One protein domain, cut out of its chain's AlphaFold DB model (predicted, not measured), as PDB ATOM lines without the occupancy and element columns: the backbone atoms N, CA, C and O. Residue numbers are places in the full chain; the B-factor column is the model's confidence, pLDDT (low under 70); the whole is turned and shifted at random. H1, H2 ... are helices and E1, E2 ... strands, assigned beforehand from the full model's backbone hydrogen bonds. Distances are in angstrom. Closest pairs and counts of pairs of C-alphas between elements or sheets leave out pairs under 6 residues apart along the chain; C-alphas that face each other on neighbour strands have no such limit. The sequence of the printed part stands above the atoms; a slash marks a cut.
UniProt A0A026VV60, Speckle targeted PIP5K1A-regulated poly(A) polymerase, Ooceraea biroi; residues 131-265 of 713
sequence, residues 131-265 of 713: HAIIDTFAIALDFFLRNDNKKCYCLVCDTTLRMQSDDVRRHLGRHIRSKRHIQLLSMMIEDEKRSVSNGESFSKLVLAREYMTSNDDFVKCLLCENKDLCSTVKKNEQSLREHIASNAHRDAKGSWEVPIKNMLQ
ATOM      1  N   HIS A 131       8.074 -44.107 110.209       49.91
ATOM      2  CA  HIS A 131       9.399 -44.311 109.617       49.91
ATOM      3  C   HIS A 131      10.021 -45.648 110.046       49.91
ATOM      4  O   HIS A 131      10.265 -46.498 109.194       49.91
ATOM      5  N   ALA A 132      10.132 -45.911 111.351       51.72
ATOM      6  CA  ALA A 132      10.702 -47.155 111.874       51.72
ATOM      7  C   ALA A 132       9.982 -48.419 111.358       51.72
ATOM      8  O   ALA A 132      10.625 -49.435 111.082       51.72
ATOM      9  N   ILE A 133       8.656 -48.359 111.173       51.09
ATOM     10  CA  ILE A 133       7.878 -49.443 110.554       51.09
ATOM     11  C   ILE A 133       8.255 -49.623 109.073       51.09
ATOM     12  O   ILE A 133       8.475 -50.756 108.642       51.09
ATOM     13  N   ILE A 134       8.346 -48.541 108.290       49.53
ATOM     14  CA  ILE A 134       8.709 -48.586 106.859       49.53
ATOM     15  C   ILE A 134      10.131 -49.124 106.657       49.53
ATOM     16  O   ILE A 134      10.345 -49.951 105.768       49.53
ATOM     17  N   ASP A 135      11.078 -48.710 107.493       51.47
ATOM     18  CA  ASP A 135      12.486 -49.096 107.370       51.47
ATOM     19  C   ASP A 135      12.702 -50.559 107.803       51.47
ATOM     20  O   ASP A 135      13.399 -51.317 107.127       51.47
ATOM     21  N   THR A 136      11.981 -51.017 108.837       54.66
ATOM     22  CA  THR A 136      11.908 -52.449 109.190       54.66
ATOM     23  C   THR A 136      11.288 -53.276 108.056       54.66
ATOM     24  O   THR A 136      11.771 -54.366 107.745       54.66
ATOM     25  N   PHE A 137      10.247 -52.759 107.386       54.38
ATOM     26  CA  PHE A 137       9.664 -53.411 106.207       54.38
ATOM     27  C   PHE A 137      10.613 -53.464 105.009       54.38
ATOM     28  O   PHE A 137      10.538 -54.426 104.252       54.38
ATOM     29  N   ALA A 138      11.477 -52.464 104.823       52.50
ATOM     30  CA  ALA A 138      12.471 -52.464 103.753       52.50
ATOM     31  C   ALA A 138      13.485 -53.598 103.956       52.50
ATOM     32  O   ALA A 138      13.631 -54.449 103.084       52.50
ATOM     33  N   ILE A 139      14.080 -53.675 105.152       57.66
ATOM     34  CA  ILE A 139      15.049 -54.716 105.526       57.66
ATOM     35  C   ILE A 139      14.439 -56.121 105.390       57.66
ATOM     36  O   ILE A 139      15.074 -57.029 104.862       57.66
ATOM     37  N   ALA A 140      13.183 -56.310 105.806       59.28
ATOM     38  CA  ALA A 140      12.490 -57.596 105.697       59.28
ATOM     39  C   ALA A 140      12.268 -58.079 104.246       59.28
ATOM     40  O   ALA A 140      11.956 -59.252 104.040       59.28
ATOM     41  N   LEU A 141      12.390 -57.201 103.242       60.84
ATOM     42  CA  LEU A 141      12.130 -57.519 101.836       60.84
ATOM     43  C   LEU A 141      13.373 -57.967 101.049       60.84
ATOM     44  O   LEU A 141      13.201 -58.628 100.026       60.84
ATOM     45  N   ASP A 142      14.596 -57.685 101.506       65.50
ATOM     46  CA  ASP A 142      15.819 -58.093 100.789       65.50
ATOM     47  C   ASP A 142      16.035 -59.625 100.801       65.50
ATOM     48  O   ASP A 142      16.600 -60.200  99.866       65.50
ATOM     49  N   PHE A 143      15.524 -60.308 101.832       75.06
ATOM     50  CA  PHE A 143      15.761 -61.728 102.134       75.06
ATOM     51  C   PHE A 143      14.876 -62.723 101.357       75.06
ATOM     52  O   PHE A 143      14.489 -63.772 101.887       75.06
ATOM     53  N   PHE A 144      14.555 -62.409 100.100       75.19
ATOM     54  CA  PHE A 144      13.727 -63.247  99.232       75.19
ATOM     55  C   PHE A 144      14.440 -63.650  97.944       75.19
ATOM     56  O   PHE A 144      14.903 -62.810  97.177       75.19
ATOM     57  N   LEU A 145      14.433 -64.952  97.667       72.50
ATOM     58  CA  LEU A 145      14.879 -65.536  96.407       72.50
ATOM     59  C   LEU A 145      13.643 -65.990  95.621       72.50
ATOM     60  O   LEU A 145      12.808 -66.731  96.142       72.50
ATOM     61  N   ARG A 146      13.470 -65.550  94.375       67.25
ATOM     62  CA  ARG A 146      12.388 -66.052  93.509       67.25
ATOM     63  C   ARG A 146      12.924 -67.237  92.703       67.25
ATOM     64  O   ARG A 146      14.011 -67.135  92.155       67.25
ATOM     65  N   ASN A 147      12.169 -68.329  92.595       61.62
ATOM     66  CA  ASN A 147      12.600 -69.496  91.808       61.62
ATOM     67  C   ASN A 147      11.819 -69.609  90.493       61.62
ATOM     68  O   ASN A 147      12.371 -69.990  89.472       61.62
ATOM     69  N   ASP A 148      10.533 -69.252  90.505       60.19
ATOM     70  CA  ASP A 148       9.703 -69.153  89.304       60.19
ATOM     71  C   ASP A 148       8.574 -68.127  89.522       60.19
ATOM     72  O   ASP A 148       8.526 -67.435  90.547       60.19
ATOM     73  N   ASN A 149       7.643 -67.998  88.572       57.69
ATOM     74  CA  ASN A 149       6.555 -67.028  88.704       57.69
ATOM     75  C   ASN A 149       5.635 -67.266  89.921       57.69
ATOM     76  O   ASN A 149       4.984 -66.319  90.358       57.69
ATOM     77  N   LYS A 150       5.623 -68.485  90.480       60.09
ATOM     78  CA  LYS A 150       4.700 -68.993  91.505       60.09
ATOM     79  C   LYS A 150       5.406 -69.556  92.756       60.09
ATOM     80  O   LYS A 150       4.733 -70.080  93.648       60.09
ATOM     81  N   LYS A 151       6.736 -69.445  92.868       68.94
ATOM     82  CA  LYS A 151       7.524 -69.858  94.044       68.94
ATOM     83  C   LYS A 151       8.548 -68.797  94.445       68.94
ATOM     84  O   LYS A 151       9.359 -68.362  93.626       68.94
ATOM     85  N   CYS A 152       8.561 -68.451  95.729       75.19
ATOM     86  CA  CYS A 152       9.573 -67.582  96.325       75.19
ATOM     87  C   CYS A 152      10.028 -68.145  97.677       75.19
ATOM     88  O   CYS A 152       9.197 -68.455  98.526       75.19
ATOM     89  N   TYR A 153      11.331 -68.311  97.863       78.44
ATOM     90  CA  TYR A 153      11.957 -68.778  99.092       78.44
ATOM     91  C   TYR A 153      12.348 -67.591  99.984       78.44
ATOM     92  O   TYR A 153      12.829 -66.569  99.496       78.44
ATOM     93  N   CYS A 154      12.115 -67.726 101.289       82.56
ATOM     94  CA  CYS A 154      12.425 -66.716 102.298       82.56
ATOM     95  C   CYS A 154      13.590 -67.177 103.175       82.56
ATOM     96  O   CYS A 154      13.446 -68.168 103.896       82.56
ATOM     97  N   LEU A 155      14.701 -66.432 103.167       83.25
ATOM     98  CA  LEU A 155      15.901 -66.786 103.933       83.25
ATOM     99  C   LEU A 155      15.721 -66.585 105.447       83.25
ATOM    100  O   LEU A 155      16.277 -67.347 106.229       83.25
ATOM    101  N   VAL A 156      14.891 -65.625 105.874       82.62
ATOM    102  CA  VAL A 156      14.570 -65.395 107.302       82.62
ATOM    103  C   VAL A 156      13.800 -66.566 107.920       82.62
ATOM    104  O   VAL A 156      13.971 -66.882 109.093       82.62
ATOM    105  N   CYS A 157      12.911 -67.198 107.149       81.81
ATOM    106  CA  CYS A 157      11.993 -68.218 107.662       81.81
ATOM    107  C   CYS A 157      12.353 -69.655 107.275       81.81
ATOM    108  O   CYS A 157      11.618 -70.555 107.696       81.81
ATOM    109  N   ASP A 158      13.388 -69.837 106.447       81.56
ATOM    110  CA  ASP A 158      13.774 -71.086 105.776       81.56
ATOM    111  C   ASP A 158      12.563 -71.829 105.180       81.56
ATOM    112  O   ASP A 158      12.181 -72.924 105.592       81.56
ATOM    113  N   THR A 159      11.841 -71.157 104.276       80.81
ATOM    114  CA  THR A 159      10.593 -71.699 103.706       80.81
ATOM    115  C   THR A 159      10.310 -71.229 102.282       80.81
ATOM    116  O   THR A 159      10.407 -70.045 101.957       80.81
ATOM    117  N   THR A 160       9.852 -72.163 101.440       79.69
ATOM    118  CA  THR A 160       9.366 -71.888 100.079       79.69
ATOM    119  C   THR A 160       7.883 -71.529 100.085       79.69
ATOM    120  O   THR A 160       7.010 -72.381 100.265       79.69
ATOM    121  N   LEU A 161       7.583 -70.265  99.811       72.50
ATOM    122  CA  LEU A 161       6.235 -69.741  99.630       72.50
ATOM    123  C   LEU A 161       5.712 -70.133  98.245       72.50
ATOM    124  O   LEU A 161       6.130 -69.587  97.222       72.50
ATOM    125  N   ARG A 162       4.765 -71.076  98.215       67.25
ATOM    126  CA  ARG A 162       3.978 -71.392  97.016       67.25
ATOM    127  C   ARG A 162       2.877 -70.341  96.849       67.25
ATOM    128  O   ARG A 162       2.054 -70.151  97.744       67.25
ATOM    129  N   MET A 163       2.866 -69.665  95.708       63.53
ATOM    130  CA  MET A 163       1.912 -68.614  95.359       63.53
ATOM    131  C   MET A 163       0.804 -69.212  94.487       63.53
ATOM    132  O   MET A 163       1.072 -69.815  93.452       63.53
ATOM    133  N   GLN A 164      -0.454 -69.059  94.908       51.47
ATOM    134  CA  GLN A 164      -1.615 -69.632  94.203       51.47
ATOM    135  C   GLN A 164      -2.150 -68.733  93.070       51.47
ATOM    136  O   GLN A 164      -3.115 -69.083  92.400       51.47
ATOM    137  N   SER A 165      -1.538 -67.569  92.863       55.91
ATOM    138  CA  SER A 165      -1.849 -66.606  91.802       55.91
ATOM    139  C   SER A 165      -0.609 -65.771  91.504       55.91
ATOM    140  O   SER A 165       0.233 -65.611  92.388       55.91
ATOM    141  N   ASP A 166      -0.543 -65.167  90.320       52.06
ATOM    142  CA  ASP A 166       0.640 -64.424  89.858       52.06
ATOM    143  C   ASP A 166       0.884 -63.084  90.596       52.06
ATOM    144  O   ASP A 166       1.923 -62.452  90.406       52.06
ATOM    145  N   ASP A 167      -0.012 -62.661  91.505       54.34
ATOM    146  CA  ASP A 167       0.289 -61.586  92.464       54.34
ATOM    147  C   ASP A 167       1.316 -62.035  93.523       54.34
ATOM    148  O   ASP A 167       0.999 -62.553  94.600       54.34
ATOM    149  N   VAL A 168       2.580 -61.785  93.196       55.00
ATOM    150  CA  VAL A 168       3.750 -61.956  94.062       55.00
ATOM    151  C   VAL A 168       3.659 -61.094  95.328       55.00
ATOM    152  O   VAL A 168       3.965 -61.567  96.428       55.00
ATOM    153  N   ARG A 169       3.187 -59.845  95.206       54.31
ATOM    154  CA  ARG A 169       3.171 -58.847  96.293       54.31
ATOM    155  C   ARG A 169       2.246 -59.289  97.424       54.31
ATOM    156  O   ARG A 169       2.610 -59.186  98.596       54.31
ATOM    157  N   ARG A 170       1.090 -59.858  97.063       51.47
ATOM    158  CA  ARG A 170       0.087 -60.432  97.976       51.47
ATOM    159  C   ARG A 170       0.676 -61.442  98.962       51.47
ATOM    160  O   ARG A 170       0.403 -61.390 100.160       51.47
ATOM    161  N   HIS A 171       1.480 -62.380  98.462       58.91
ATOM    162  CA  HIS A 171       2.003 -63.480  99.272       58.91
ATOM    163  C   HIS A 171       3.229 -63.049 100.099       58.91
ATOM    164  O   HIS A 171       3.309 -63.403 101.277       58.91
ATOM    165  N   LEU A 172       4.124 -62.229  99.526       62.94
ATOM    166  CA  LEU A 172       5.268 -61.637 100.236       62.94
ATOM    167  C   LEU A 172       4.813 -60.745 101.400       62.94
ATOM    168  O   LEU A 172       5.217 -60.956 102.542       62.94
ATOM    169  N   GLY A 173       3.906 -59.798 101.130       57.38
ATOM    170  CA  GLY A 173       3.420 -58.825 102.112       57.38
ATOM    171  C   GLY A 173       2.670 -59.442 103.297       57.38
ATOM    172  O   GLY A 173       2.651 -58.850 104.376       57.38
ATOM    173  N   ARG A 174       2.093 -60.641 103.123       60.03
ATOM    174  CA  ARG A 174       1.528 -61.447 104.217       60.03
ATOM    175  C   ARG A 174       2.612 -62.187 105.005       60.03
ATOM    176  O   ARG A 174       2.511 -62.285 106.223       60.03
ATOM    177  N   HIS A 175       3.637 -62.719 104.336       70.88
ATOM    178  CA  HIS A 175       4.678 -63.513 104.993       70.88
ATOM    179  C   HIS A 175       5.563 -62.676 105.925       70.88
ATOM    180  O   HIS A 175       5.735 -63.057 107.083       70.88
ATOM    181  N   ILE A 176       6.061 -61.524 105.459       65.50
ATOM    182  CA  ILE A 176       6.944 -60.640 106.248       65.50
ATOM    183  C   ILE A 176       6.289 -60.107 107.534       65.50
ATOM    184  O   ILE A 176       6.976 -59.716 108.469       65.50
ATOM    185  N   ARG A 177       4.950 -60.116 107.594       63.12
ATOM    186  CA  ARG A 177       4.149 -59.706 108.763       63.12
ATOM    187  C   ARG A 177       3.751 -60.859 109.676       63.12
ATOM    188  O   ARG A 177       3.125 -60.628 110.703       63.12
ATOM    189  N   SER A 178       4.071 -62.099 109.312       63.91
ATOM    190  CA  SER A 178       3.795 -63.231 110.189       63.91
ATOM    191  C   SER A 178       4.637 -63.121 111.460       63.91
ATOM    192  O   SER A 178       5.829 -62.817 111.398       63.91
ATOM    193  N   LYS A 179       4.029 -63.413 112.617       61.28
ATOM    194  CA  LYS A 179       4.691 -63.378 113.933       61.28
ATOM    195  C   LYS A 179       6.023 -64.145 113.929       61.28
ATOM    196  O   LYS A 179       7.027 -63.618 114.395       61.28
ATOM    197  N   ARG A 180       6.052 -65.313 113.267       73.31
ATOM    198  CA  ARG A 180       7.263 -66.117 113.012       73.31
ATOM    199  C   ARG A 180       8.352 -65.349 112.251       73.31
ATOM    200  O   ARG A 180       9.496 -65.390 112.680       73.31
ATOM    201  N   HIS A 181       8.028 -64.665 111.151       76.88
ATOM    202  CA  HIS A 181       9.025 -63.914 110.374       76.88
ATOM    203  C   HIS A 181       9.610 -62.749 111.175       76.88
ATOM    204  O   HIS A 181      10.825 -62.589 111.218       76.88
ATOM    205  N   ILE A 182       8.760 -61.976 111.859       66.19
ATOM    206  CA  ILE A 182       9.197 -60.840 112.685       66.19
ATOM    207  C   ILE A 182      10.113 -61.321 113.823       66.19
ATOM    208  O   ILE A 182      11.170 -60.731 114.055       66.19
ATOM    209  N   GLN A 183       9.745 -62.414 114.501       72.38
ATOM    210  CA  GLN A 183      10.556 -63.017 115.563       72.38
ATOM    211  C   GLN A 183      11.909 -63.517 115.039       72.38
ATOM    212  O   GLN A 183      12.938 -63.164 115.609       72.38
ATOM    213  N   LEU A 184      11.929 -64.274 113.935       78.75
ATOM    214  CA  LEU A 184      13.171 -64.798 113.354       78.75
ATOM    215  C   LEU A 184      14.095 -63.678 112.852       78.75
ATOM    216  O   LEU A 184      15.288 -63.712 113.143       78.75
ATOM    217  N   LEU A 185      13.559 -62.644 112.193       79.06
ATOM    218  CA  LEU A 185      14.348 -61.484 111.763       79.06
ATOM    219  C   LEU A 185      14.937 -60.722 112.960       79.06
ATOM    220  O   LEU A 185      16.114 -60.367 112.939       79.06
ATOM    221  N   SER A 186      14.156 -60.524 114.026       74.94
ATOM    222  CA  SER A 186      14.641 -59.886 115.260       74.94
ATOM    223  C   SER A 186      15.777 -60.694 115.898       74.94
ATOM    224  O   SER A 186      16.812 -60.129 116.247       74.94
ATOM    225  N   MET A 187      15.633 -62.024 115.962       78.69
ATOM    226  CA  MET A 187      16.687 -62.922 116.442       78.69
ATOM    227  C   MET A 187      17.952 -62.839 115.578       78.69
ATOM    228  O   MET A 187      19.040 -62.773 116.135       78.69
ATOM    229  N   MET A 188      17.838 -62.780 114.246       82.56
ATOM    230  CA  MET A 188      18.992 -62.634 113.342       82.56
ATOM    231  C   MET A 188      19.696 -61.270 113.476       82.56
ATOM    232  O   MET A 188      20.910 -61.186 113.300       82.56
ATOM    233  N   ILE A 189      18.963 -60.202 113.811       76.62
ATOM    234  CA  ILE A 189      19.534 -58.870 114.085       76.62
ATOM    235  C   ILE A 189      20.253 -58.837 115.445       76.62
ATOM    236  O   ILE A 189      21.261 -58.146 115.597       76.62
ATOM    237  N   GLU A 190      19.769 -59.574 116.446       76.50
ATOM    238  CA  GLU A 190      20.490 -59.748 117.713       76.50
ATOM    239  C   GLU A 190      21.719 -60.657 117.579       76.50
ATOM    240  O   GLU A 190      22.757 -60.348 118.159       76.50
ATOM    241  N   ASP A 191      21.611 -61.738 116.802       81.44
ATOM    242  CA  ASP A 191      22.704 -62.646 116.423       81.44
ATOM    243  C   ASP A 191      23.854 -61.852 115.785       81.44
ATOM    244  O   ASP A 191      24.973 -61.875 116.291       81.44
ATOM    245  N   GLU A 192      23.558 -61.015 114.780       80.19
ATOM    246  CA  GLU A 192      24.542 -60.126 114.147       80.19
ATOM    247  C   GLU A 192      25.268 -59.214 115.146       80.19
ATOM    248  O   GLU A 192      26.494 -59.121 115.108       80.19
ATOM    249  N   LYS A 193      24.547 -58.572 116.074       78.38
ATOM    250  CA  LYS A 193      25.159 -57.688 117.083       78.38
ATOM    251  C   LYS A 193      26.105 -58.439 118.025       78.38
ATOM    252  O   LYS A 193      27.124 -57.880 118.434       78.38
ATOM    253  N   ARG A 194      25.783 -59.692 118.366       80.81
ATOM    254  CA  ARG A 194      26.618 -60.557 119.215       80.81
ATOM    255  C   ARG A 194      27.846 -61.045 118.446       80.81
ATOM    256  O   ARG A 194      28.953 -60.842 118.927       80.81
ATOM    257  N   SER A 195      27.668 -61.568 117.230       79.38
ATOM    258  CA  SER A 195      28.762 -61.966 116.332       79.38
ATOM    259  C   SER A 195      29.767 -60.836 116.101       79.38
ATOM    260  O   SER A 195      30.960 -61.027 116.321       79.38
ATOM    261  N   VAL A 196      29.301 -59.624 115.773       75.81
ATOM    262  CA  VAL A 196      30.174 -58.446 115.594       75.81
ATOM    263  C   VAL A 196      30.935 -58.096 116.880       75.81
ATOM    264  O   VAL A 196      32.114 -57.764 116.815       75.81
ATOM    265  N   SER A 197      30.299 -58.221 118.051       76.44
ATOM    266  CA  SER A 197      30.957 -57.992 119.350       76.44
ATOM    267  C   SER A 197      31.990 -59.074 119.703       76.44
ATOM    268  O   SER A 197      32.937 -58.798 120.434       76.44
ATOM    269  N   ASN A 198      31.828 -60.285 119.162       76.62
ATOM    270  CA  ASN A 198      32.733 -61.424 119.333       76.62
ATOM    271  C   ASN A 198      33.837 -61.498 118.256       76.62
ATOM    272  O   ASN A 198      34.689 -62.382 118.323       76.62
ATOM    273  N   GLY A 199      33.834 -60.600 117.261       73.56
ATOM    274  CA  GLY A 199      34.784 -60.607 116.141       73.56
ATOM    275  C   GLY A 199      34.446 -61.576 114.998       73.56
ATOM    276  O   GLY A 199      35.296 -61.837 114.152       73.56
ATOM    277  N   GLU A 200      33.225 -62.112 114.940       75.44
ATOM    278  CA  GLU A 200      32.783 -63.031 113.886       75.44
ATOM    279  C   GLU A 200      32.300 -62.278 112.631       75.44
ATOM    280  O   GLU A 200      31.292 -61.568 112.655       75.44
ATOM    281  N   SER A 201      32.966 -62.494 111.493       71.50
ATOM    282  CA  SER A 201      32.660 -61.810 110.222       71.50
ATOM    283  C   SER A 201      31.358 -62.242 109.518       71.50
ATOM    284  O   SER A 201      30.928 -61.562 108.586       71.50
ATOM    285  N   PHE A 202      30.737 -63.367 109.902       77.25
ATOM    286  CA  PHE A 202      29.631 -63.992 109.157       77.25
ATOM    287  C   PHE A 202      28.507 -64.528 110.064       77.25
ATOM    288  O   PHE A 202      28.359 -65.735 110.249       77.25
ATOM    289  N   SER A 203      27.672 -63.625 110.585       84.38
ATOM    290  CA  SER A 203      26.412 -63.988 111.257       84.38
ATOM    291  C   SER A 203      25.377 -64.564 110.278       84.38
ATOM    292  O   SER A 203      25.507 -64.437 109.051       84.38
ATOM    293  N   LYS A 204      24.274 -65.121 110.799       81.69
ATOM    294  CA  LYS A 204      23.162 -65.604 109.956       81.69
ATOM    295  C   LYS A 204      22.560 -64.503 109.080       81.69
ATOM    296  O   LYS A 204      22.113 -64.788 107.970       81.69
ATOM    297  N   LEU A 205      22.565 -63.252 109.546       80.50
ATOM    298  CA  LEU A 205      22.046 -62.118 108.780       80.50
ATOM    299  C   LEU A 205      23.003 -61.694 107.656       80.50
ATOM    300  O   LEU A 205      22.541 -61.394 106.558       80.50
ATOM    301  N   VAL A 206      24.322 -61.742 107.886       82.81
ATOM    302  CA  VAL A 206      25.330 -61.479 106.841       82.81
ATOM    303  C   VAL A 206      25.237 -62.527 105.728       82.81
ATOM    304  O   VAL A 206      25.168 -62.158 104.558       82.81
ATOM    305  N   LEU A 207      25.143 -63.817 106.073       86.50
ATOM    306  CA  LEU A 207      24.950 -64.886 105.084       86.50
ATOM    307  C   LEU A 207      23.642 -64.708 104.293       86.50
ATOM    308  O   LEU A 207      23.640 -64.842 103.069       86.50
ATOM    309  N   ALA A 208      22.551 -64.310 104.955       83.62
ATOM    310  CA  ALA A 208      21.278 -64.049 104.287       83.62
ATOM    311  C   ALA A 208      21.331 -62.846 103.316       83.62
ATOM    312  O   ALA A 208      20.690 -62.901 102.266       83.62
ATOM    313  N   ARG A 209      22.127 -61.795 103.597       82.62
ATOM    314  CA  ARG A 209      22.389 -60.674 102.656       82.62
ATOM    315  C   ARG A 209      23.214 -61.091 101.429       82.62
ATOM    316  O   ARG A 209      23.225 -60.384 100.419       82.62
ATOM    317  N   GLU A 210      23.888 -62.236 101.495       85.81
ATOM    318  CA  GLU A 210      24.578 -62.874 100.369       85.81
ATOM    319  C   GLU A 210      23.775 -64.029  99.751       85.81
ATOM    320  O   GLU A 210      24.303 -64.782  98.938       85.81
ATOM    321  N   TYR A 211      22.486 -64.155 100.087       84.56
ATOM    322  CA  TYR A 211      21.601 -65.222  99.603       84.56
ATOM    323  C   TYR A 211      22.131 -66.640  99.903       84.56
ATOM    324  O   TYR A 211      21.923 -67.584  99.132       84.56
ATOM    325  N   MET A 212      22.809 -66.784 101.046       86.62
ATOM    326  CA  MET A 212      23.360 -68.041 101.540       86.62
ATOM    327  C   MET A 212      22.616 -68.550 102.777       86.62
ATOM    328  O   MET A 212      22.127 -67.770 103.594       86.62
ATOM    329  N   THR A 213      22.596 -69.870 102.955       83.69
ATOM    330  CA  THR A 213      22.127 -70.537 104.179       83.69
ATOM    331  C   THR A 213      23.229 -71.421 104.760       83.69
ATOM    332  O   THR A 213      24.021 -72.000 104.020       83.69
ATOM    333  N   SER A 214      23.329 -71.515 106.089       79.69
ATOM    334  CA  SER A 214      24.305 -72.392 106.751       79.69
ATOM    335  C   SER A 214      23.627 -73.655 107.258       79.69
ATOM    336  O   SER A 214      22.722 -73.567 108.085       79.69
ATOM    337  N   ASN A 215      24.158 -74.805 106.853       71.94
ATOM    338  CA  ASN A 215      23.972 -76.069 107.559       71.94
ATOM    339  C   ASN A 215      25.113 -76.236 108.584       71.94
ATOM    340  O   ASN A 215      25.869 -75.289 108.847       71.94
ATOM    341  N   ASP A 216      25.250 -77.423 109.176       66.19
ATOM    342  CA  ASP A 216      26.274 -77.702 110.185       66.19
ATOM    343  C   ASP A 216      27.694 -77.717 109.591       66.19
ATOM    344  O   ASP A 216      28.532 -76.932 110.040       66.19
ATOM    345  N   ASP A 217      27.936 -78.486 108.524       70.12
ATOM    346  CA  ASP A 217      29.273 -78.650 107.922       70.12
ATOM    347  C   ASP A 217      29.626 -77.618 106.830       70.12
ATOM    348  O   ASP A 217      30.801 -77.352 106.559       70.12
ATOM    349  N   PHE A 218      28.626 -77.036 106.160       81.44
ATOM    350  CA  PHE A 218      28.825 -76.184 104.981       81.44
ATOM    351  C   PHE A 218      27.800 -75.051 104.858       81.44
ATOM    352  O   PHE A 218      26.708 -75.091 105.427       81.44
ATOM    353  N   VAL A 219      28.162 -74.042 104.064       86.25
ATOM    354  CA  VAL A 219      27.297 -72.927 103.666       86.25
ATOM    355  C   VAL A 219      26.868 -73.131 102.214       86.25
ATOM    356  O   VAL A 219      27.686 -73.465 101.360       86.25
ATOM    357  N   LYS A 220      25.582 -72.944 101.921       87.12
ATOM    358  CA  LYS A 220      24.987 -73.138 100.600       87.12
ATOM    359  C   LYS A 220      24.628 -71.791  99.974       87.12
ATOM    360  O   LYS A 220      23.863 -71.034 100.562       87.12
ATOM    361  N   CYS A 221      25.145 -71.495  98.783       87.81
ATOM    362  CA  CYS A 221      24.816 -70.295  98.012       87.81
ATOM    363  C   CYS A 221      23.696 -70.585  97.003       87.81
ATOM    364  O   CYS A 221      23.894 -71.290  96.010       87.81
ATOM    365  N   LEU A 222      22.518 -70.005  97.245       81.94
ATOM    366  CA  LEU A 222      21.306 -70.274  96.463       81.94
ATOM    367  C   LEU A 222      21.291 -69.533  95.111       81.94
ATOM    368  O   LEU A 222      20.620 -69.958  94.171       81.94
ATOM    369  N   LEU A 223      22.064 -68.445  94.986       80.38
ATOM    370  CA  LEU A 223      22.287 -67.746  93.714       80.38
ATOM    371  C   LEU A 223      23.087 -68.599  92.724       80.38
ATOM    372  O   LEU A 223      22.752 -68.639  91.541       80.38
ATOM    373  N   CYS A 224      24.133 -69.271  93.214       82.00
ATOM    374  CA  CYS A 224      24.994 -70.125  92.399       82.00
ATOM    375  C   CYS A 224      24.322 -71.467  92.070       82.00
ATOM    376  O   CYS A 224      24.456 -71.946  90.948       82.00
ATOM    377  N   GLU A 225      23.528 -72.026  92.994       73.69
ATOM    378  CA  GLU A 225      22.705 -73.216  92.727       73.69
ATOM    379  C   GLU A 225      21.743 -73.005  91.547       73.69
ATOM    380  O   GLU A 225      21.712 -73.818  90.632       73.69
ATOM    381  N   ASN A 226      21.035 -71.870  91.498       63.41
ATOM    382  CA  ASN A 226      20.113 -71.522  90.405       63.41
ATOM    383  C   ASN A 226      20.797 -71.237  89.040       63.41
ATOM    384  O   ASN A 226      20.130 -70.774  88.112       63.41
ATOM    385  N   LYS A 227      22.113 -71.458  88.910       63.22
ATOM    386  CA  LYS A 227      22.890 -71.312  87.665       63.22
ATOM    387  C   LYS A 227      23.830 -72.505  87.394       63.22
ATOM    388  O   LYS A 227      24.746 -72.363  86.590       63.22
ATOM    389  N   ASP A 228      23.643 -73.638  88.081       62.22
ATOM    390  CA  ASP A 228      24.516 -74.828  88.010       62.22
ATOM    391  C   ASP A 228      26.005 -74.537  88.321       62.22
ATOM    392  O   ASP A 228      26.921 -75.228  87.870       62.22
ATOM    393  N   LEU A 229      26.261 -73.498  89.124       68.75
ATOM    394  CA  LEU A 229      27.590 -73.099  89.591       68.75
ATOM    395  C   LEU A 229      27.908 -73.749  90.948       68.75
ATOM    396  O   LEU A 229      27.035 -74.292  91.624       68.75
ATOM    397  N   CYS A 230      29.172 -73.666  91.381       70.12
ATOM    398  CA  CYS A 230      29.615 -74.215  92.666       70.12
ATOM    399  C   CYS A 230      28.841 -73.582  93.838       70.12
ATOM    400  O   CYS A 230      29.110 -72.455  94.249       70.12
ATOM    401  N   SER A 231      27.855 -74.312  94.360       75.31
ATOM    402  CA  SER A 231      26.866 -73.816  95.322       75.31
ATOM    403  C   SER A 231      27.177 -74.165  96.777       75.31
ATOM    404  O   SER A 231      26.489 -73.685  97.672       75.31
ATOM    405  N   THR A 232      28.201 -74.983  97.035       84.19
ATOM    406  CA  THR A 232      28.597 -75.416  98.386       84.19
ATOM    407  C   THR A 232      29.943 -74.807  98.760       84.19
ATOM    408  O   THR A 232      30.951 -75.063  98.107       84.19
ATOM    409  N   VAL A 233      29.958 -74.009  99.826       85.50
ATOM    410  CA  VAL A 233      31.119 -73.269 100.326       85.50
ATOM    411  C   VAL A 233      31.512 -73.818 101.697       85.50
ATOM    412  O   VAL A 233      30.660 -74.086 102.548       85.50
ATOM    413  N   LYS A 234      32.817 -73.990 101.936       84.19
ATOM    414  CA  LYS A 234      33.319 -74.394 103.256       84.19
ATOM    415  C   LYS A 234      33.010 -73.305 104.286       84.19
ATOM    416  O   LYS A 234      33.218 -72.125 104.021       84.19
ATOM    417  N   LYS A 235      32.573 -73.717 105.476       81.06
ATOM    418  CA  LYS A 235      32.163 -72.854 106.595       81.06
ATOM    419  C   LYS A 235      33.370 -72.242 107.331       81.06
ATOM    420  O   LYS A 235      33.589 -72.486 108.510       81.06
ATOM    421  N   ASN A 236      34.190 -71.484 106.604       85.25
ATOM    422  CA  ASN A 236      35.310 -70.699 107.125       85.25
ATOM    423  C   ASN A 236      35.360 -69.329 106.432       85.25
ATOM    424  O   ASN A 236      34.880 -69.173 105.309       85.25
ATOM    425  N   GLU A 237      35.956 -68.341 107.096       82.12
ATOM    426  CA  GLU A 237      35.932 -66.950 106.639       82.12
ATOM    427  C   GLU A 237      36.600 -66.739 105.271       82.12
ATOM    428  O   GLU A 237      36.057 -66.017 104.434       82.12
ATOM    429  N   GLN A 238      37.739 -67.394 105.021       85.50
ATOM    430  CA  GLN A 238      38.495 -67.249 103.776       85.50
ATOM    431  C   GLN A 238      37.674 -67.740 102.577       85.50
ATOM    432  O   GLN A 238      37.432 -66.974 101.646       85.50
ATOM    433  N   SER A 239      37.151 -68.970 102.635       85.69
ATOM    434  CA  SER A 239      36.342 -69.542 101.547       85.69
ATOM    435  C   SER A 239      35.032 -68.783 101.302       85.69
ATOM    436  O   SER A 239      34.575 -68.709 100.161       85.69
ATOM    437  N   LEU A 240      34.431 -68.191 102.343       86.69
ATOM    438  CA  LEU A 240      33.260 -67.324 102.190       86.69
ATOM    439  C   LEU A 240      33.625 -66.018 101.470       86.69
ATOM    440  O   LEU A 240      32.974 -65.670 100.483       86.69
ATOM    441  N   ARG A 241      34.691 -65.326 101.897       87.44
ATOM    442  CA  ARG A 241      35.178 -64.098 101.237       87.44
ATOM    443  C   ARG A 241      35.567 -64.350  99.776       87.44
ATOM    444  O   ARG A 241      35.185 -63.567  98.911       87.44
ATOM    445  N   GLU A 242      36.253 -65.457  99.490       87.00
ATOM    446  CA  GLU A 242      36.622 -65.885  98.133       87.00
ATOM    447  C   GLU A 242      35.394 -66.141  97.246       87.00
ATOM    448  O   GLU A 242      35.337 -65.647  96.118       87.00
ATOM    449  N   HIS A 243      34.379 -66.853  97.753       89.31
ATOM    450  CA  HIS A 243      33.145 -67.088  97.002       89.31
ATOM    451  C   HIS A 243      32.404 -65.775  96.710       89.31
ATOM    452  O   HIS A 243      32.026 -65.535  95.564       89.31
ATOM    453  N   ILE A 244      32.238 -64.904  97.712       87.44
ATOM    454  CA  ILE A 244      31.525 -63.622  97.567       87.44
ATOM    455  C   ILE A 244      32.251 -62.680  96.588       87.44
ATOM    456  O   ILE A 244      31.606 -61.966  95.818       87.44
ATOM    457  N   ALA A 245      33.587 -62.704  96.565       87.69
ATOM    458  CA  ALA A 245      34.399 -61.937  95.620       87.69
ATOM    459  C   ALA A 245      34.379 -62.499  94.182       87.69
ATOM    460  O   ALA A 245      34.707 -61.774  93.237       87.69
ATOM    461  N   SER A 246      33.999 -63.767  93.990       88.50
ATOM    462  CA  SER A 246      34.006 -64.415  92.675       88.50
ATOM    463  C   SER A 246      33.083 -63.715  91.669       88.50
ATOM    464  O   SER A 246      32.006 -63.222  92.012       88.50
ATOM    465  N   ASN A 247      33.481 -63.686  90.394       85.31
ATOM    466  CA  ASN A 247      32.636 -63.126  89.330       85.31
ATOM    467  C   ASN A 247      31.317 -63.908  89.222       85.31
ATOM    468  O   ASN A 247      30.255 -63.305  89.165       85.31
ATOM    469  N   ALA A 248      31.380 -65.238  89.342       82.50
ATOM    470  CA  ALA A 248      30.224 -66.131  89.385       82.50
ATOM    471  C   ALA A 248      29.143 -65.677  90.389       82.50
ATOM    472  O   ALA A 248      27.982 -65.515  90.007       82.50
ATOM    473  N   HIS A 249      29.523 -65.413  91.646       86.81
ATOM    474  CA  HIS A 249      28.597 -64.914  92.670       86.81
ATOM    475  C   HIS A 249      28.124 -63.491  92.370       86.81
ATOM    476  O   HIS A 249      26.927 -63.223  92.433       86.81
ATOM    477  N   ARG A 250      29.031 -62.578  91.997       86.12
ATOM    478  CA  ARG A 250      28.692 -61.166  91.737       86.12
ATOM    479  C   ARG A 250      27.755 -60.990  90.536       86.12
ATOM    480  O   ARG A 250      26.792 -60.232  90.634       86.12
ATOM    481  N   ASP A 251      27.957 -61.746  89.461       82.19
ATOM    482  CA  ASP A 251      27.116 -61.739  88.259       82.19
ATOM    483  C   ASP A 251      25.774 -62.454  88.499       82.19
ATOM    484  O   ASP A 251      24.736 -62.060  87.960       82.19
ATOM    485  N   ALA A 252      25.750 -63.501  89.334       79.88
ATOM    486  CA  ALA A 252      24.504 -64.107  89.802       79.88
ATOM    487  C   ALA A 252      23.704 -63.138  90.686       79.88
ATOM    488  O   ALA A 252      22.510 -62.955  90.447       79.88
ATOM    489  N   LYS A 253      24.366 -62.468  91.637       81.94
ATOM    490  CA  LYS A 253      23.771 -61.484  92.545       81.94
ATOM    491  C   LYS A 253      23.230 -60.278  91.785       81.94
ATOM    492  O   LYS A 253      22.043 -60.008  91.891       81.94
ATOM    493  N   GLY A 254      24.027 -59.612  90.946       76.56
ATOM    494  CA  GLY A 254      23.576 -58.454  90.162       76.56
ATOM    495  C   GLY A 254      22.393 -58.774  89.237       76.56
ATOM    496  O   GLY A 254      21.418 -58.023  89.184       76.56
ATOM    497  N   SER A 255      22.426 -59.942  88.583       75.19
ATOM    498  CA  SER A 255      21.327 -60.444  87.742       75.19
ATOM    499  C   SER A 255      20.022 -60.696  88.512       75.19
ATOM    500  O   SER A 255      18.953 -60.637  87.906       75.19
ATOM    501  N   TRP A 256      20.096 -60.997  89.812       70.44
ATOM    502  CA  TRP A 256      18.940 -61.256  90.676       70.44
ATOM    503  C   TRP A 256      18.459 -60.017  91.429       70.44
ATOM    504  O   TRP A 256      17.253 -59.785  91.551       70.44
ATOM    505  N   GLU A 257      19.395 -59.195  91.893       68.19
ATOM    506  CA  GLU A 257      19.113 -57.970  92.620       68.19
ATOM    507  C   GLU A 257      18.391 -56.945  91.751       68.19
ATOM    508  O   GLU A 257      17.460 -56.329  92.244       68.19
ATOM    509  N   VAL A 258      18.751 -56.745  90.477       63.44
ATOM    510  CA  VAL A 258      18.143 -55.658  89.682       63.44
ATOM    511  C   VAL A 258      16.618 -55.819  89.508       63.44
ATOM    512  O   VAL A 258      15.900 -54.854  89.788       63.44
ATOM    513  N   PRO A 259      16.056 -56.984  89.120       57.38
ATOM    514  CA  PRO A 259      14.601 -57.158  89.053       57.38
ATOM    515  C   PRO A 259      13.917 -57.088  90.426       57.38
ATOM    516  O   PRO A 259      12.833 -56.512  90.544       57.38
ATOM    517  N   ILE A 260      14.549 -57.654  91.461       57.34
ATOM    518  CA  ILE A 260      13.998 -57.687  92.820       57.34
ATOM    519  C   ILE A 260      14.026 -56.282  93.428       57.34
ATOM    520  O   ILE A 260      12.960 -55.755  93.727       57.34
ATOM    521  N   LYS A 261      15.180 -55.615  93.506       57.34
ATOM    522  CA  LYS A 261      15.319 -54.233  93.993       57.34
ATOM    523  C   LYS A 261      14.414 -53.266  93.238       57.34
ATOM    524  O   LYS A 261      13.810 -52.433  93.891       57.34
ATOM    525  N   ASN A 262      14.194 -53.408  91.927       53.97
ATOM    526  CA  ASN A 262      13.183 -52.593  91.234       53.97
ATOM    527  C   ASN A 262      11.750 -52.854  91.743       53.97
ATOM    528  O   ASN A 262      11.026 -51.905  92.044       53.97
ATOM    529  N   MET A 263      11.324 -54.115  91.886       53.50
ATOM    530  CA  MET A 263       9.994 -54.449  92.423       53.50
ATOM    531  C   MET A 263       9.830 -53.997  93.885       53.50
ATOM    532  O   MET A 263       8.800 -53.426  94.253       53.50
ATOM    533  N   LEU A 264      10.859 -54.216  94.704       53.38
ATOM    534  CA  LEU A 264      10.905 -53.831  96.110       53.38
ATOM    535  C   LEU A 264      10.975 -52.316  96.283       53.38
ATOM    536  O   LEU A 264      10.296 -51.796  97.155       53.38
ATOM    537  N   GLN A 265      11.706 -51.594  95.434       50.97
ATOM    538  CA  GLN A 265      11.770 -50.134  95.448       50.97
ATOM    539  C   GLN A 265      10.443 -49.522  94.996       50.97
ATOM    540  O   GLN A 265      10.018 -48.536  95.584       50.97
TER     541      GLN A 265
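AT A GLANCE: This is residues 131 to 265 of the 713 residues of the protein "Speckle targeted PIP5K1A-regulated poly(A) polymerase" of Ooceraea biroi (UniProt A0A026VV60). Two small lobes stand side by side, each with a three-stranded sheet and a helix over it, H2 over E1 E2 E3 and H6 over E4 E5 E6. Two long helices, H3 and H7, span both lobes at opposite sides of the domain, with H4 near the middle and H1 reaching H7's last turns. The 135 printed residues hold seven named helices and six named strands, in the order H1 E1 E2 E3 H2 H3 H4 E4 E5 H5 E6 H6 H7. The class is mixed, and both sheets, in order E1 E2 E3 and E4 E5 E6, are antiparallel. The whole is compact, with a radius of gyration of the C-alphas of 15.0 A and spans of 41 by 35 by 26 A.

IN THESE COORDINATES: The first sheet has E1, residues 144 to 148, 12.2 A long; E2, 151 to 154; and E3, 159 to 162. The second has E4, 212 to 214; E5, 218 to 221; and E6, 232 to 234. H1, residues 131 to 142, measures 17.6 A from C-alpha 131 at (9.399, -44.311, 109.617). H2 is residues 168 to 175, H4 204 to 209, H5 222 to 225 and H6 237 to 245. H3, residues 179 to 198, measures 28.6 A; H7, 247 to 265, measures 25.3 A and ends at (11.770, -50.134, 95.448).

HOW THE PARTS SIT: E1 E2 E3 form a meander, each strand the antiparallel neighbour of the one before; N 145 and O 153 are 2.9 A apart, N 161 and O 152 2.7 A. H2 is on this sheet at a height of 9.4 A, over E2, slantwise at 36 degrees on the local plane. H7 only grazes it with residues 256 to 260. In the other sheet N 213 and O 220 are 2.9 A apart, N 233 and O 219 2.8 A. H6 is on it at a height of 9.0 A, along the strands, on the same face as H4; H5 only grazes it. H3 touches H4, about perpendicular at 77 degrees, closest at C-alphas 188 and 205, 5.5 A. H5 touches H7, closest at C-alphas 223 and 252, 5.8 A. H1 and H7 only just touch, with 3 pairs of C-alphas within 8 A, closest at 141 and 264, 6.9 A. H3 and H7 are apart. Every O i to N i+4 pair is within hydrogen-bond range in H2, H3, H4 and H6; H1 has 7 of 8 and H7 14 of 15, while H5 is too short for such a pair.

THE WHOLE: The farthest C-alphas, of Ser 165 and Asn 198, are 44.5 A apart. The printed part has no cut and no long link. H7 has a kink of 35 degrees near residue 259. The mean pLDDT of the printed part is 72.4, with 50 residues under 70, among them 131 to 142 and 257 to 265.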